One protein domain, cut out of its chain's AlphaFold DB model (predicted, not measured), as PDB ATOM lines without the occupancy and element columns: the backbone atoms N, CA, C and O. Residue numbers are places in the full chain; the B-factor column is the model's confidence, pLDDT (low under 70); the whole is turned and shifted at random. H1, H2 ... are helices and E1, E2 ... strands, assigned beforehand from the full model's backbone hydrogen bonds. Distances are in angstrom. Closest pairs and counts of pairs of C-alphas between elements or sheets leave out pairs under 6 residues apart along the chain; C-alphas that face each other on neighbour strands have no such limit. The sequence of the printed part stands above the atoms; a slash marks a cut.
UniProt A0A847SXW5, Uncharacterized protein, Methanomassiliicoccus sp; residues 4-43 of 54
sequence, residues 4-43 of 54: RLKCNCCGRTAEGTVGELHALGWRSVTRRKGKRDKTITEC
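Overview. This is residues 4 to 43 of the 54 residues of an uncharacterized protein of Methanomassiliicoccus sp (UniProt A0A847SXW5). A long two-stranded hairpin, E3 and E4, makes an arm along the longest axis, and at its base sits a small head of a short hairpin, E1 and E2, with the single helix H1 beside it. The printed part has 40 residues, with one named helix and four named strands in the order E1, E2, H1, E3, E4; the class is mixed, helices and strands. Each hairpin is its own antiparallel sheet, in the orders E1 - E2 and E3 - E4. The whole is elongated, spanning 31 by 20 by 14 A, and only just loose, close to compact, with a radius of gyration of the C-alphas of 10.8 A.

Along the chain. Find C-alpha 4 at (35.699, 91.487, 25.057); from there E1 runs over residues 4 to 6, 6.8 A. E2 follows at residues 13 to 16, 10.4 A, then H1 at residues 18 to 23, 8.6 A. E3, residues 27 to 33, starts at C-alpha 27, (34.820, 88.533, 36.348), and runs 18.1 A. E4, residues 36 to 42, returns over 18.8 A to C-alpha 42 at (33.134, 93.507, 36.834).

Arrangement. In the hairpin E3 and E4, at 152 degrees between directions, look for N 29 and O 40, 2.8 A apart, within hydrogen-bond range. In the hairpin E1 and E2, at 156 degrees, N 5 and O 14 are within range at 2.8 A. The closest C-alphas of E1 and E4 are those of Lys 6 and Thr 41, 6.2 A apart; those of E2 and H1 are Ala 14 and Leu 21, 7.4 A. E1 and H1 are only just apart, the closest C-alphas being 8.2 A apart, and E2 is apart from E4. In H1 every O i to N i+4 pair is within hydrogen-bond range.

Size, cuts and confidence. The two C-alphas farthest apart are those of Glu 20 and Lys 35, 31.7 A. The printed part has no cut, and no link is long: E1 to E2 is short, the others tight. The mean pLDDT of the printed part is 88.0, and no printed residue is under 70.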
ATOM      1  N   ARG A   4      35.662  90.081  24.672       91.44
ATOM      2  CA  ARG A   4      35.699  91.487  25.057       91.44
ATOM      3  C   ARG A   4      34.758  91.707  26.223       91.44
ATOM      4  O   ARG A   4      33.548  91.522  26.103       91.44
ATOM      5  N   LEU A   5      35.319  92.107  27.350       90.56
ATOM      6  CA  LEU A   5      34.595  92.381  28.576       90.56
ATOM      7  C   LEU A   5      34.497  93.887  28.798       90.56
ATOM      8  O   LEU A   5      35.438  94.636  28.537       90.56
ATOM      9  N   LYS A   6      33.342  94.335  29.292       92.62
ATOM     10  CA  LYS A   6      33.104  95.725  29.683       92.62
ATOM     11  C   LYS A   6      32.578  95.762  31.103       92.62
ATOM     12  O   LYS A   6      31.578  95.120  31.406       92.62
ATOM     13  N   CYS A   7      33.231  96.525  31.968       91.81
ATOM     14  CA  CYS A   7      32.787  96.697  33.335       91.81
ATOM     15  C   CYS A   7      31.464  97.463  33.348       91.81
ATOM     16  O   CYS A   7      31.369  98.567  32.810       91.81
ATOM     17  N   ASN A   8      30.452  96.898  33.999       89.19
ATOM     18  CA  ASN A   8      29.154  97.545  34.148       89.19
ATOM     19  C   ASN A   8      29.161  98.713  35.157       89.19
ATOM     20  O   ASN A   8      28.225  99.504  35.116       89.19
ATOM     21  N   CYS A   9      30.181  98.836  36.018       88.12
ATOM     22  CA  CYS A   9      30.333  99.958  36.956       88.12
ATOM     23  C   CYS A   9      30.993 101.170  36.294       88.12
ATOM     24  O   CYS A   9      30.367 102.212  36.153       88.12
ATOM     25  N   CYS A  10      32.254 101.037  35.872       90.62
ATOM     26  CA  CYS A  10      33.055 102.165  35.380       90.62
ATOM     27  C   CYS A  10      33.174 102.237  33.853       90.62
ATOM     28  O   CYS A  10      33.826 103.131  33.326       90.62
ATOM     29  N   GLY A  11      32.614 101.272  33.117       90.50
ATOM     30  CA  GLY A  11      32.683 101.252  31.656       90.50
ATOM     31  C   GLY A  11      34.043 100.861  31.070       90.50
ATOM     32  O   GLY A  11      34.142 100.793  29.843       90.50
ATOM     33  N   ARG A  12      35.058 100.560  31.899       92.69
ATOM     34  CA  ARG A  12      36.360 100.039  31.443       92.69
ATOM     35  C   ARG A  12      36.144  98.825  30.545       92.69
ATOM     36  O   ARG A  12      35.228  98.040  30.785       92.69
ATOM     37  N   THR A  13      36.997  98.648  29.544       92.56
ATOM     38  CA  THR A  13      36.973  97.474  28.667       92.56
ATOM     39  C   THR A  13      38.291  96.719  28.742       92.56
ATOM     40  O   THR A  13      39.329  97.315  29.022       92.56
ATOM     41  N   ALA A  14      38.237  95.411  28.525       90.88
ATOM     42  CA  ALA A  14      39.404  94.568  28.329       90.88
ATOM     43  C   ALA A  14      39.094  93.509  27.274       90.88
ATOM     44  O   ALA A  14      37.946  93.086  27.116       90.88
ATOM     45  N   GLU A  15      40.121  93.097  26.548       93.81
ATOM     46  CA  GLU A  15      40.030  92.098  25.496       93.81
ATOM     47  C   GLU A  15      41.158  91.092  25.680       93.81
ATOM     48  O   GLU A  15      42.290  91.473  25.964       93.81
ATOM     49  N   GLY A  16      40.837  89.810  25.570       92.88
ATOM     50  CA  GLY A  16      41.792  88.729  25.778       92.88
ATOM     51  C   GLY A  16      41.077  87.394  25.863       92.88
ATOM     52  O   GLY A  16      39.871  87.304  25.624       92.88
ATOM     53  N   THR A  17      41.786  86.328  26.200       92.31
ATOM     54  CA  THR A  17      41.120  85.055  26.490       92.31
ATOM     55  C   THR A  17      40.407  85.102  27.844       92.31
ATOM     56  O   THR A  17      40.742  85.897  28.720       92.31
ATOM     57  N   VAL A  18      39.418  84.222  28.050       87.56
ATOM     58  CA  VAL A  18      38.713  84.117  29.345       87.56
ATOM     59  C   VAL A  18      39.704  83.898  30.493       87.56
ATOM     60  O   VAL A  18      39.549  84.512  31.542       87.56
ATOM     61  N   GLY A  19      40.735  83.070  30.278       89.19
ATOM     62  CA  GLY A  19      41.778  82.794  31.267       89.19
ATOM     63  C   GLY A  19      42.621  84.022  31.607       89.19
ATOM     64  O   GLY A  19      42.791  84.326  32.785       89.19
ATOM     65  N   GLU A  20      43.082  84.769  30.601       92.12
ATOM     66  CA  GLU A  20      43.837  86.012  30.814       92.12
ATOM     67  C   GLU A  20      43.000  87.070  31.526       92.12
ATOM     68  O   GLU A  20      43.466  87.690  32.476       92.12
ATOM     69  N   LEU A  21      41.741  87.254  31.126       90.69
ATOM     70  CA  LEU A  21      40.857  88.218  31.777       90.69
ATOM     71  C   LEU A  21      40.572  87.821  33.231       90.69
ATOM     72  O   LEU A  21      40.633  88.680  34.110       90.69
ATOM     73  N   HIS A  22      40.346  86.534  33.511       87.94
ATOM     74  CA  HIS A  22      40.243  86.037  34.886       87.94
ATOM     75  C   HIS A  22      41.532  86.277  35.688       87.94
ATOM     76  O   HIS A  22      41.446  86.688  36.846       87.94
ATOM     77  N   ALA A  23      42.709  86.072  35.087       90.69
ATOM     78  CA  ALA A  23      44.005  86.334  35.720       90.69
ATOM     79  C   ALA A  23      44.229  87.832  35.993       90.69
ATOM     80  O   ALA A  23      44.734  88.200  37.050       90.69
ATOM     81  N   LEU A  24      43.757  88.702  35.096       90.12
ATOM     82  CA  LEU A  24      43.703  90.156  35.275       90.12
ATOM     83  C   LEU A  24      42.625  90.601  36.283       90.12
ATOM     84  O   LEU A  24      42.439  91.796  36.509       90.12
ATOM     85  N   GLY A  25      41.881  89.662  36.876       89.25
ATOM     86  CA  GLY A  25      40.865  89.923  37.892       89.25
ATOM     87  C   GLY A  25      39.512  90.386  37.347       89.25
ATOM     88  O   GLY A  25      38.660  90.819  38.125       89.25
ATOM     89  N   TRP A  26      39.284  90.286  36.036       91.25
ATOM     90  CA  TRP A  26      37.963  90.480  35.447       91.25
ATOM     91  C   TRP A  26      37.063  89.296  35.750       91.25
ATOM     92  O   TRP A  26      37.486  88.142  35.699       91.25
ATOM     93  N   ARG A  27      35.790  89.576  36.026       87.44
ATOM     94  CA  ARG A  27      34.820  88.533  36.348       87.44
ATOM     95  C   ARG A  27      33.485  88.801  35.682       87.44
ATOM     96  O   ARG A  27      32.969  89.913  35.737       87.44
ATOM     97  N   SER A  28      32.903  87.757  35.109       87.31
ATOM     98  CA  SER A  28      31.528  87.769  34.621       87.31
ATOM     99  C   SER A  28      30.663  86.990  35.601       87.31
ATOM    100  O   SER A  28      30.923  85.820  35.881       87.31
ATOM    101  N   VAL A  29      29.656  87.645  36.165       85.62
ATOM    102  CA  VAL A  29      28.745  87.061  37.144       85.62
ATOM    103  C   VAL A  29      27.333  87.131  36.597       85.62
ATOM    104  O   VAL A  29      26.821  88.206  36.283       85.62
ATOM    105  N   THR A  30      26.678  85.981  36.516       85.25
ATOM    106  CA  THR A  30      25.254  85.919  36.206       85.25
ATOM    107  C   THR A  30      24.468  86.147  37.488       85.25
ATOM    108  O   THR A  30      24.599  85.405  38.460       85.25
ATOM    109  N   ARG A  31      23.673  87.214  37.515       81.44
ATOM    110  CA  ARG A  31      22.795  87.569  38.630       81.44
ATOM    111  C   ARG A  31      21.356  87.378  38.195       81.44
ATOM    112  O   ARG A  31      20.943  87.895  37.159       81.44
ATOM    113  N   ARG A  32      20.569  86.692  39.017       79.31
ATOM    114  CA  ARG A  32      19.134  86.547  38.788       79.31
ATOM    115  C   ARG A  32      18.418  87.785  39.324       79.31
ATOM    116  O   ARG A  32      18.425  88.029  40.526       79.31
ATOM    117  N   LYS A  33      17.815  88.585  38.442       74.56
ATOM    118  CA  LYS A  33      16.964  89.723  38.821       74.56
ATOM    119  C   LYS A  33      15.513  89.368  38.501       74.56
ATOM    120  O   LYS A  33      15.061  89.496  37.362       74.56
ATOM    121  N   GLY A  34      14.788  88.878  39.506       79.38
ATOM    122  CA  GLY A  34      13.430  88.355  39.331       79.38
ATOM    123  C   GLY A  34      13.419  87.092  38.462       79.38
ATOM    124  O   GLY A  34      14.054  86.100  38.808       79.38
ATOM    125  N   LYS A  35      12.718  87.130  37.319       79.31
ATOM    126  CA  LYS A  35      12.642  86.011  36.355       79.31
ATOM    127  C   LYS A  35      13.700  86.050  35.239       79.31
ATOM    128  O   LYS A  35      13.663  85.185  34.374       79.31
ATOM    129  N   ARG A  36      14.602  87.041  35.215       78.31
ATOM    130  CA  ARG A  36      15.635  87.173  34.171       78.31
ATOM    131  C   ARG A  36      17.039  87.039  34.747       78.31
ATOM    132  O   ARG A  36      17.376  87.690  35.737       78.31
ATOM    133  N   ASP A  37      17.857  86.246  34.075       82.25
ATOM    134  CA  ASP A  37      19.292  86.163  34.305       82.25
ATOM    135  C   ASP A  37      19.981  87.335  33.604       82.25
ATOM    136  O   ASP A  37      19.816  87.559  32.405       82.25
ATOM    137  N   LYS A  38      20.721  88.133  34.372       84.88
ATOM    138  CA  LYS A  38      21.520  89.242  33.864       84.88
ATOM    139  C   LYS A  38      22.987  88.914  34.073       84.88
ATOM    140  O   LYS A  38      23.449  88.834  35.209       84.88
ATOM    141  N   THR A  39      23.725  88.783  32.981       86.50
ATOM    142  CA  THR A  39      25.184  88.709  33.031       86.50
ATOM    143  C   THR A  39      25.737  90.103  33.287       86.50
ATOM    144  O   THR A  39      25.427  91.053  32.568       86.50
ATOM    145  N   ILE A  40      26.531  90.232  34.339       87.69
ATOM    146  CA  ILE A  40      27.201  91.466  34.731       87.69
ATOM    147  C   ILE A  40      28.691  91.201  34.662       87.69
ATOM    148  O   ILE A  40      29.153  90.164  35.128       87.69
ATOM    149  N   THR A  41      29.447  92.132  34.094       90.44
ATOM    150  CA  THR A  41      30.903  92.036  34.104       90.44
ATOM    151  C   THR A  41      31.505  93.107  35.003       90.44
ATOM    152  O   THR A  41      31.109  94.274  34.970       90.44
ATOM    153  N   GLU A  42      32.458  92.697  35.828       90.81
ATOM    154  CA  GLU A  42      33.134  93.507  36.834       90.81
ATOM    155  C   GLU A  42      34.638  93.519  36.526       90.81
ATOM    156  O   GLU A  42      35.228  92.479  36.220       90.81
ATOM    157  N   CYS A  43      35.258  94.700  36.575       91.88
ATOM    158  CA  CYS A  43      36.714  94.827  36.525       91.88
ATOM    159  C   CYS A  43      37.304  94.561  37.923       91.88
ATOM    160  O   CYS A  43      36.564  94.687  38.904       91.88
TER     161      CYS A  43